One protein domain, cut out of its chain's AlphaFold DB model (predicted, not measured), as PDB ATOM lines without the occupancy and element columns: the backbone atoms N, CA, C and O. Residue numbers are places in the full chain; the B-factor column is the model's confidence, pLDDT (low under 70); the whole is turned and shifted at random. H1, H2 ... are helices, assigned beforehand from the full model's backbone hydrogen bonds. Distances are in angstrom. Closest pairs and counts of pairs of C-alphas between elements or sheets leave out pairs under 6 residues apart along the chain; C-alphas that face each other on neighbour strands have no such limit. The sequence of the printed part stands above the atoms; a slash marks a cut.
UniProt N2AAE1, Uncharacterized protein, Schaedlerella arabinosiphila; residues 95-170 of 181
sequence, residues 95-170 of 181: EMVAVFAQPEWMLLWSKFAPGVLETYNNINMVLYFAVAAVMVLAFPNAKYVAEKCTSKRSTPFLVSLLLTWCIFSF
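What this domain is: This is residues 95 to 170 of the 181 residues of an uncharacterized protein of Schaedlerella arabinosiphila (UniProt N2AAE1). The domain is an open, loose frame of helices with an empty middle: the long helix H3 makes one long side, H4 stands at the far corner, and H5 folds back along the opposite side without reaching H3. At the other end of H3, the short H1 packs on its first turns and H2 lies near its start, while residues 129 to 168 stand free. The printed part has 76 residues with five named helices, H1 to H5 in order along the chain, and no named strand; the class is all helix. The whole is loose, with a radius of gyration of the C-alphas of 16.1 A, and elongated, spanning 46 by 26 by 24 A.

Where its parts are: The longest helix is H3, residues 120 to 138, 26.2 A from first to last C-alpha, from C-alpha 120 at (30.760, 51.372, 128.767) to C-alpha 138 at (43.381, 35.042, 144.963). Before it come H1, residues 95 to 98, 5.0 A long, beginning with C-alpha 95 at (42.905, 55.805, 123.142), and H2, residues 103 to 112, 14.6 A long. After it come H4, residues 142 to 148, 10.1 A long, and H5, residues 155 to 168, 20.2 A long, ending with C-alpha 168 at (38.558, 36.064, 116.692).

How they stand to each other: H3 touches H1 with residues 121 to 125 alone; the closest C-alphas are those of Val 97 and Asn 121, 5.9 A apart. H2 and H3 are close but not clearly touching, with the C-alphas of Trp 109 and Tyr 120 the closest at 7.3 A. Their lines stand about perpendicular, at 75 degrees. H3 and H4 are apart, and so are H3 and H5, and H4 and H5. H4 and H5 touch no helix. H1 and H2 are apart too. In H2, H3, H4 and H5 every pair of O of residue i and N of residue i+4 is within hydrogen-bond range; H1, with 4 residues, is too short for such a pair, and its one O i to N i+3 pair is within range.

The domain as a whole: The two C-alphas farthest apart are those of Gly 115 and Glu 147, at 46.8 A. The first and last printed C-alphas, those of Glu 95 and Phe 170, are 17.1 A apart. The printed part has no cut. The links H1 to H2 and H3 to H4 are tight, those from H2 to H3 and H4 to H5 are short, and none is long. The mean pLDDT of the printed part is 85.1; residues 150 to 151, in the link from H4 to H5, are under 70.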
ATOM      1  N   GLU A  95      42.307  56.893 123.914       87.19
ATOM      2  CA  GLU A  95      42.905  55.805 123.142       87.19
ATOM      3  C   GLU A  95      43.144  54.574 124.023       87.19
ATOM      4  O   GLU A  95      42.879  53.455 123.590       87.19
ATOM      5  N   MET A  96      43.584  54.759 125.276       86.44
ATOM      6  CA  MET A  96      43.742  53.653 126.229       86.44
ATOM      7  C   MET A  96      42.393  53.034 126.595       86.44
ATOM      8  O   MET A  96      42.265  51.811 126.655       86.44
ATOM      9  N   VAL A  97      41.372  53.866 126.809       89.56
ATOM     10  CA  VAL A  97      40.013  53.403 127.124       89.56
ATOM     11  C   VAL A  97      39.385  52.681 125.926       89.56
ATOM     12  O   VAL A  97      38.691  51.679 126.108       89.56
ATOM     13  N   ALA A  98      39.668  53.125 124.699       87.00
ATOM     14  CA  ALA A  98      39.146  52.521 123.475       87.00
ATOM     15  C   ALA A  98      39.590  51.061 123.269       87.00
ATOM     16  O   ALA A  98      38.868  50.299 122.634       87.00
ATOM     17  N   VAL A  99      40.710  50.621 123.856       86.19
ATOM     18  CA  VAL A  99      41.145  49.208 123.804       86.19
ATOM     19  C   VAL A  99      40.112  48.265 124.443       86.19
ATOM     20  O   VAL A  99      40.002  47.099 124.066       86.19
ATOM     21  N   PHE A 100      39.298  48.764 125.374       88.31
ATOM     22  CA  PHE A 100      38.255  47.987 126.051       88.31
ATOM     23  C   PHE A 100      36.899  48.003 125.316       88.31
ATOM     24  O   PHE A 100      35.921  47.427 125.809       88.31
ATOM     25  N   ALA A 101      36.844  48.607 124.122       82.50
ATOM     26  CA  ALA A 101      35.677  48.677 123.245       82.50
ATOM     27  C   ALA A 101      35.518  47.405 122.394       82.50
ATOM     28  O   ALA A 101      35.601  47.443 121.168       82.50
ATOM     29  N   GLN A 102      35.329  46.252 123.041       82.25
ATOM     30  CA  GLN A 102      35.157  44.996 122.305       82.25
ATOM     31  C   GLN A 102      33.705  44.844 121.802       82.25
ATOM     32  O   GLN A 102      32.768  45.088 122.579       82.25
ATOM     33  N   PRO A 103      33.488  44.430 120.536       81.12
ATOM     34  CA  PRO A 103      32.157  44.356 119.925       81.12
ATOM     35  C   PRO A 103      31.160  43.473 120.688       81.12
ATOM     36  O   PRO A 103      29.964  43.769 120.740       81.12
ATOM     37  N   GLU A 104      31.637  42.398 121.310       82.12
ATOM     38  CA  GLU A 104      30.810  41.441 122.046       82.12
ATOM     39  C   GLU A 104      30.257  42.073 123.325       82.12
ATOM     40  O   GLU A 104      29.074  41.925 123.641       82.12
ATOM     41  N   TRP A 105      31.089  42.846 124.030       82.56
ATOM     42  CA  TRP A 105      30.656  43.593 125.206       82.56
ATOM     43  C   TRP A 105      29.655  44.681 124.825       82.56
ATOM     44  O   TRP A 105      28.646  44.834 125.510       82.56
ATOM     45  N   MET A 106      29.871  45.388 123.715       83.62
ATOM     46  CA  MET A 106      28.926  46.395 123.221       83.62
ATOM     47  C   MET A 106      27.535  45.794 122.943       83.62
ATOM     48  O   MET A 106      26.510  46.393 123.285       83.62
ATOM     49  N   LEU A 107      27.472  44.581 122.387       85.12
ATOM     50  CA  LEU A 107      26.207  43.874 122.161       85.12
ATOM     51  C   LEU A 107      25.493  43.518 123.475       85.12
ATOM     52  O   LEU A 107      24.268  43.595 123.551       85.12
ATOM     53  N   LEU A 108      26.235  43.134 124.513       85.44
ATOM     54  CA  LEU A 108      25.661  42.841 125.827       85.44
ATOM     55  C   LEU A 108      25.150  44.119 126.505       85.44
ATOM     56  O   LEU A 108      23.998  44.165 126.939       85.44
ATOM     57  N   TRP A 109      25.960  45.177 126.533       86.00
ATOM     58  CA  TRP A 109      25.582  46.458 127.136       86.00
ATOM     59  C   TRP A 109      24.371  47.091 126.445       86.00
ATOM     60  O   TRP A 109      23.464  47.552 127.132       86.00
ATOM     61  N   SER A 110      24.287  47.034 125.111       85.19
ATOM     62  CA  SER A 110      23.133  47.573 124.371       85.19
ATOM     63  C   SER A 110      21.814  46.859 124.692       85.19
ATOM     64  O   SER A 110      20.758  47.487 124.648       85.19
ATOM     65  N   LYS A 111      21.859  45.574 125.063       88.19
ATOM     66  CA  LYS A 111      20.670  44.793 125.439       88.19
ATOM     67  C   LYS A 111      20.255  44.984 126.893       88.19
ATOM     68  O   LYS A 111      19.063  45.065 127.169       88.19
ATOM     69  N   PHE A 112      21.215  45.008 127.817       87.69
ATOM     70  CA  PHE A 112      20.928  44.941 129.255       87.69
ATOM     71  C   PHE A 112      20.990  46.294 129.968       87.69
ATOM     72  O   PHE A 112      20.339  46.461 130.997       87.69
ATOM     73  N   ALA A 113      21.740  47.260 129.440       86.06
ATOM     74  CA  ALA A 113      21.853  48.596 130.015       86.06
ATOM     75  C   ALA A 113      22.180  49.634 128.921       86.06
ATOM     76  O   ALA A 113      23.276  50.196 128.895       86.06
ATOM     77  N   PRO A 114      21.233  49.935 128.014       81.00
ATOM     78  CA  PRO A 114      21.476  50.858 126.902       81.00
ATOM     79  C   PRO A 114      21.867  52.274 127.362       81.00
ATOM     80  O   PRO A 114      22.572  52.979 126.648       81.00
ATOM     81  N   GLY A 115      21.475  52.680 128.576       83.12
ATOM     82  CA  GLY A 115      21.809  53.990 129.144       83.12
ATOM     83  C   GLY A 115      23.287  54.200 129.504       83.12
ATOM     84  O   GLY A 115      23.652  55.322 129.829       83.12
ATOM     85  N   VAL A 116      24.139  53.166 129.455       82.25
ATOM     86  CA  VAL A 116      25.577  53.291 129.778       82.25
ATOM     87  C   VAL A 116      26.494  53.223 128.556       82.25
ATOM     88  O   VAL A 116      27.713  53.153 128.716       82.25
ATOM     89  N   LEU A 117      25.944  53.260 127.337       76.81
ATOM     90  CA  LEU A 117      26.713  53.136 126.090       76.81
ATOM     91  C   LEU A 117      27.752  54.251 125.887       76.81
ATOM     92  O   LEU A 117      28.749  54.020 125.217       76.81
ATOM     93  N   GLU A 118      27.587  55.427 126.491       79.94
ATOM     94  CA  GLU A 118      28.610  56.486 126.436       79.94
ATOM     95  C   GLU A 118      29.809  56.190 127.355       79.94
ATOM     96  O   GLU A 118      30.936  56.601 127.085       79.94
ATOM     97  N   THR A 119      29.593  55.428 128.431       83.38
ATOM     98  CA  THR A 119      30.602  55.151 129.467       83.38
ATOM     99  C   THR A 119      31.076  53.699 129.506       83.38
ATOM    100  O   THR A 119      31.929  53.364 130.330       83.38
ATOM    101  N   TYR A 120      30.557  52.821 128.640       86.88
ATOM    102  CA  TYR A 120      30.760  51.372 128.767       86.88
ATOM    103  C   TYR A 120      32.236  50.957 128.684       86.88
ATOM    104  O   TYR A 120      32.652  50.064 129.417       86.88
ATOM    105  N   ASN A 121      33.053  51.643 127.879       89.44
ATOM    106  CA  ASN A 121      34.488  51.361 127.784       89.44
ATOM    107  C   ASN A 121      35.214  51.585 129.117       89.44
ATOM    108  O   ASN A 121      36.046  50.770 129.514       89.44
ATOM    109  N   ASN A 122      34.863  52.654 129.839       90.12
ATOM    110  CA  ASN A 122      35.424  52.935 131.162       90.12
ATOM    111  C   ASN A 122      35.029  51.844 132.162       90.12
ATOM    112  O   ASN A 122      35.863  51.375 132.936       90.12
ATOM    113  N   ILE A 123      33.770  51.404 132.113       89.62
ATOM    114  CA  ILE A 123      33.266  50.321 132.963       89.62
ATOM    115  C   ILE A 123      34.004  49.014 132.644       89.62
ATOM    116  O   ILE A 123      34.516  48.366 133.556       89.62
ATOM    117  N   ASN A 124      34.126  48.655 131.364       90.38
ATOM    118  CA  ASN A 124      34.842  47.460 130.919       90.38
ATOM    119  C   ASN A 124      36.308  47.469 131.361       90.38
ATOM    120  O   ASN A 124      36.798  46.451 131.844       90.38
ATOM    121  N   MET A 125      36.996  48.606 131.242       92.19
ATOM    122  CA  MET A 125      38.373  48.769 131.713       92.19
ATOM    123  C   MET A 125      38.488  48.493 133.219       92.19
ATOM    124  O   MET A 125      39.338  47.709 133.643       92.19
ATOM    125  N   VAL A 126      37.622  49.104 134.033       92.31
ATOM    126  CA  VAL A 126      37.630  48.911 135.492       92.31
ATOM    127  C   VAL A 126      37.328  47.457 135.852       92.31
ATOM    128  O   VAL A 126      38.041  46.871 136.665       92.31
ATOM    129  N   LEU A 127      36.316  46.853 135.223       92.06
ATOM    130  CA  LEU A 127      35.972  45.447 135.430       92.06
ATOM    131  C   LEU A 127      37.129  44.524 135.046       92.06
ATOM    132  O   LEU A 127      37.445  43.604 135.799       92.06
ATOM    133  N   TYR A 128      37.795  44.787 133.920       91.75
ATOM    134  CA  TYR A 128      38.947  44.010 133.480       91.75
ATOM    135  C   TYR A 128      40.070  44.036 134.520       91.75
ATOM    136  O   TYR A 128      40.536  42.978 134.945       91.75
ATOM    137  N   PHE A 129      40.472  45.221 134.989       93.31
ATOM    138  CA  PHE A 129      41.524  45.336 136.001       93.31
ATOM    139  C   PHE A 129      41.111  44.756 137.356       93.31
ATOM    140  O   PHE A 129      41.941  44.141 138.024       93.31
ATOM    141  N   ALA A 130      39.842  44.886 137.750       95.31
ATOM    142  CA  ALA A 130      39.331  44.283 138.977       95.31
ATOM    143  C   ALA A 130      39.388  42.749 138.916       95.31
ATOM    144  O   ALA A 130      39.912  42.112 139.832       95.31
ATOM    145  N   VAL A 131      38.921  42.150 137.816       94.25
ATOM    146  CA  VAL A 131      39.005  40.700 137.594       94.25
ATOM    147  C   VAL A 131      40.464  40.254 137.549       94.25
ATOM    148  O   VAL A 131      40.814  39.284 138.215       94.25
ATOM    149  N   ALA A 132      41.336  40.972 136.838       92.62
ATOM    150  CA  ALA A 132      42.762  40.660 136.781       92.62
ATOM    151  C   ALA A 132      43.422  40.713 138.170       92.62
ATOM    152  O   ALA A 132      44.173  39.805 138.523       92.62
ATOM    153  N   ALA A 133      43.107  41.721 138.986       93.00
ATOM    154  CA  ALA A 133      43.620  41.834 140.349       93.00
ATOM    155  C   ALA A 133      43.162  40.659 141.225       93.00
ATOM    156  O   ALA A 133      43.984  40.052 141.910       93.00
ATOM    157  N   VAL A 134      41.881  40.282 141.159       93.69
ATOM    158  CA  VAL A 134      41.360  39.103 141.870       93.69
ATOM    159  C   VAL A 134      42.055  37.831 141.384       93.69
ATOM    160  O   VAL A 134      42.500  37.033 142.204       93.69
ATOM    161  N   MET A 135      42.214  37.658 140.071       90.81
ATOM    162  CA  MET A 135      42.904  36.506 139.489       90.81
ATOM    163  C   MET A 135      44.352  36.396 139.984       90.81
ATOM    164  O   MET A 135      44.790  35.316 140.366       90.81
ATOM    165  N   VAL A 136      45.090  37.506 140.025       89.38
ATOM    166  CA  VAL A 136      46.499  37.525 140.452       89.38
ATOM    167  C   VAL A 136      46.653  37.320 141.962       89.38
ATOM    168  O   VAL A 136      47.603  36.664 142.386       89.38
ATOM    169  N   LEU A 137      45.753  37.880 142.775       88.88
ATOM    170  CA  LEU A 137      45.884  37.874 144.237       88.88
ATOM    171  C   LEU A 137      45.234  36.659 144.908       88.88
ATOM    172  O   LEU A 137      45.720  36.215 145.947       88.88
ATOM    173  N   ALA A 138      44.145  36.127 144.349       91.19
ATOM    174  CA  ALA A 138      43.381  35.042 144.963       91.19
ATOM    175  C   ALA A 138      43.743  33.652 144.421       91.19
ATOM    176  O   ALA A 138      43.513  32.657 145.111       91.19
ATOM    177  N   PHE A 139      44.298  33.556 143.207       89.81
ATOM    178  CA  PHE A 139      44.579  32.268 142.575       89.81
ATOM    179  C   PHE A 139      46.071  31.920 142.594       89.81
ATOM    180  O   PHE A 139      46.933  32.801 142.625       89.81
ATOM    181  N   PRO A 140      46.415  30.619 142.565       85.69
ATOM    182  CA  PRO A 140      47.805  30.202 142.511       85.69
ATOM    183  C   PRO A 140      48.484  30.665 141.220       85.69
ATOM    184  O   PRO A 140      47.911  30.595 140.135       85.69
ATOM    185  N   ASN A 141      49.744  31.082 141.336       87.62
ATOM    186  CA  ASN A 141      50.539  31.475 140.177       87.62
ATOM    187  C   ASN A 141      50.822  30.293 139.230       87.62
ATOM    188  O   ASN A 141      50.738  29.120 139.605       87.62
ATOM    189  N   ALA A 142      51.232  30.617 138.001       84.31
ATOM    190  CA  ALA A 142      51.475  29.637 136.945       84.31
ATOM    191  C   ALA A 142      52.489  28.546 137.334       84.31
ATOM    192  O   ALA A 142      52.306  27.390 136.966       84.31
ATOM    193  N   LYS A 143      53.527  28.882 138.115       84.88
ATOM    194  CA  LYS A 143      54.530  27.909 138.571       84.88
ATOM    195  C   LYS A 143      53.913  26.865 139.501       84.88
ATOM    196  O   LYS A 143      54.108  25.672 139.293       84.88
ATOM    197  N   TYR A 144      53.136  27.310 140.487       86.19
ATOM    198  CA  TYR A 144      52.441  26.410 141.406       86.19
ATOM    199  C   TYR A 144      51.486  25.473 140.656       86.19
ATOM    200  O   TYR A 144      51.432  24.278 140.942       86.19
ATOM    201  N   VAL A 145      50.749  26.011 139.680       84.38
ATOM    202  CA  VAL A 145      49.845  25.219 138.836       84.38
ATOM    203  C   VAL A 145      50.634  24.212 137.998       84.38
ATOM    204  O   VAL A 145      50.263  23.045 137.980       84.38
ATOM    205  N   ALA A 146      51.735  24.611 137.361       82.75
ATOM    206  CA  ALA A 146      52.548  23.719 136.531       82.75
ATOM    207  C   ALA A 146      53.176  22.559 137.324       82.75
ATOM    208  O   ALA A 146      53.259  21.444 136.819       82.75
ATOM    209  N   GLU A 147      53.592  22.802 138.568       86.56
ATOM    210  CA  GLU A 147      54.198  21.774 139.424       86.56
ATOM    211  C   GLU A 147      53.167  20.790 140.001       86.56
ATOM    212  O   GLU A 147      53.507  19.636 140.265       86.56
ATOM    213  N   LYS A 148      51.915  21.222 140.221       82.00
ATOM    214  CA  LYS A 148      50.896  20.414 140.918       82.00
ATOM    215  C   LYS A 148      49.750  19.906 140.054       82.00
ATOM    216  O   LYS A 148      49.111  18.924 140.427       82.00
ATOM    217  N   CYS A 149      49.433  20.563 138.944       71.31
ATOM    218  CA  CYS A 149      48.359  20.124 138.063       71.31
ATOM    219  C   CYS A 149      48.900  19.161 137.011       71.31
ATOM    220  O   CYS A 149      49.572  19.554 136.062       71.31
ATOM    221  N   THR A 150      48.508  17.896 137.126       68.44
ATOM    222  CA  THR A 150      48.488  16.993 135.978       68.44
ATOM    223  C   THR A 150      47.321  17.397 135.073       68.44
ATOM    224  O   THR A 150      46.225  17.707 135.550       68.44
ATOM    225  N   SER A 151      47.567  17.477 133.761       66.94
ATOM    226  CA  SER A 151      46.558  17.918 132.788       66.94
ATOM    227  C   SER A 151      45.288  17.072 132.912       66.94
ATOM    228  O   SER A 151      45.321  15.854 132.726       66.94
ATOM    229  N   LYS A 152      44.156  17.713 133.226       74.50
ATOM    230  CA  LYS A 152      42.847  17.050 133.223       74.50
ATOM    231  C   LYS A 152      42.390  16.878 131.775       74.50
ATOM    232  O   LYS A 152      42.699  17.696 130.913       74.50
ATOM    233  N   ARG A 153      41.576  15.856 131.498       75.06
ATOM    234  CA  ARG A 153      41.078  15.566 130.137       75.06
ATOM    235  C   ARG A 153      40.286  16.728 129.504       75.06
ATOM    236  O   ARG A 153      40.218  16.813 128.286       75.06
ATOM    237  N   SER A 154      39.725  17.631 130.314       77.44
ATOM    238  CA  SER A 154      38.989  18.824 129.867       77.44
ATOM    239  C   SER A 154      39.862  20.057 129.599       77.44
ATOM    240  O   SER A 154      39.426  20.962 128.891       77.44
ATOM    241  N   THR A 155      41.089  20.102 130.125       79.88
ATOM    242  CA  THR A 155      42.028  21.217 129.932       79.88
ATOM    243  C   THR A 155      42.296  21.539 128.454       79.88
ATOM    244  O   THR A 155      42.184  22.714 128.107       79.88
ATOM    245  N   PRO A 156      42.576  20.572 127.555       83.88
ATOM    246  CA  PRO A 156      42.812  20.891 126.146       83.88
ATOM    247  C   PRO A 156      41.583  21.496 125.462       83.88
ATOM    248  O   PRO A 156      41.732  22.405 124.657       83.88
ATOM    249  N   PHE A 157      40.369  21.057 125.813       88.19
ATOM    250  CA  PHE A 157      39.147  21.618 125.234       88.19
ATOM    251  C   PHE A 157      38.968  23.095 125.607       88.19
ATOM    252  O   PHE A 157      38.718  23.926 124.738       88.19
ATOM    253  N   LEU A 158      39.157  23.430 126.889       87.25
ATOM    254  CA  LEU A 158      39.080  24.814 127.357       87.25
ATOM    255  C   LEU A 158      40.153  25.692 126.702       87.25
ATOM    256  O   LEU A 158      39.847  26.797 126.265       87.25
ATOM    257  N   VAL A 159      41.392  25.200 126.603       85.94
ATOM    258  CA  VAL A 159      42.489  25.931 125.947       85.94
ATOM    259  C   VAL A 159      42.174  26.177 124.473       85.94
ATOM    260  O   VAL A 159      42.343  27.299 124.013       85.94
ATOM    261  N   SER A 160      41.662  25.181 123.746       89.31
ATOM    262  CA  SER A 160      41.267  25.348 122.341       89.31
ATOM    263  C   SER A 160      40.135  26.358 122.167       89.31
ATOM    264  O   SER A 160      40.167  27.152 121.228       89.31
ATOM    265  N   LEU A 161      39.151  26.365 123.072       90.38
ATOM    266  CA  LEU A 161      38.059  27.338 123.045       90.38
ATOM    267  C   LEU A 161      38.570  28.760 123.306       90.38
ATOM    268  O   LEU A 161      38.244  29.671 122.549       90.38
ATOM    269  N   LEU A 162      39.418  28.940 124.323       87.50
ATOM    270  CA  LEU A 162      40.037  30.233 124.629       87.50
ATOM    271  C   LEU A 162      40.950  30.709 123.498       87.50
ATOM    272  O   LEU A 162      40.908  31.878 123.139       87.50
ATOM    273  N   LEU A 163      41.738  29.814 122.900       88.12
ATOM    274  CA  LEU A 163      42.598  30.139 121.767       88.12
ATOM    275  C   LEU A 163      41.774  30.586 120.558       88.12
ATOM    276  O   LEU A 163      42.098  31.589 119.931       88.12
ATOM    277  N   THR A 164      40.694  29.864 120.257       86.94
ATOM    278  CA  THR A 164      39.766  30.220 119.178       86.94
ATOM    279  C   THR A 164      39.166  31.600 119.427       86.94
ATOM    280  O   THR A 164      39.175  32.442 118.534       86.94
ATOM    281  N   TRP A 165      38.719  31.864 120.658       83.31
ATOM    282  CA  TRP A 165      38.245  33.185 121.063       83.31
ATOM    283  C   TRP A 165      39.315  34.264 120.852       83.31
ATOM    284  O   TRP A 165      39.045  35.263 120.196       83.31
ATOM    285  N   CYS A 166      40.548  34.043 121.322       82.44
ATOM    286  CA  CYS A 166      41.657  34.980 121.126       82.44
ATOM    287  C   CYS A 166      41.921  35.280 119.645       82.44
ATOM    288  O   CYS A 166      42.197  36.428 119.310       82.44
ATOM    289  N   ILE A 167      41.818  34.275 118.767       82.25
ATOM    290  CA  ILE A 167      41.991  34.454 117.321       82.25
ATOM    291  C   ILE A 167      40.912  35.379 116.752       82.25
ATOM    292  O   ILE A 167      41.236  36.281 115.988       82.25
ATOM    293  N   PHE A 168      39.649  35.192 117.140       76.75
ATOM    294  CA  PHE A 168      38.558  36.064 116.692       76.75
ATOM    295  C   PHE A 168      38.635  37.475 117.283       76.75
ATOM    296  O   PHE A 168      38.256  38.432 116.614       76.75
ATOM    297  N   SER A 169      39.171  37.621 118.496       72.06
ATOM    298  CA  SER A 169      39.392  38.925 119.127       72.06
ATOM    299  C   SER A 169      40.618  39.680 118.586       72.06
ATOM    300  O   SER A 169      40.808  40.844 118.946       72.06
ATOM    301  N   PHE A 170      41.454  39.085 117.721       70.31
ATOM    302  CA  PHE A 170      42.523  39.823 117.041       70.31
ATOM    303  C   PHE A 170      41.934  40.750 115.974       70.31
ATOM    304  O   PHE A 170      41.749  40.379 114.819       70.31
TER     305      PHE A 170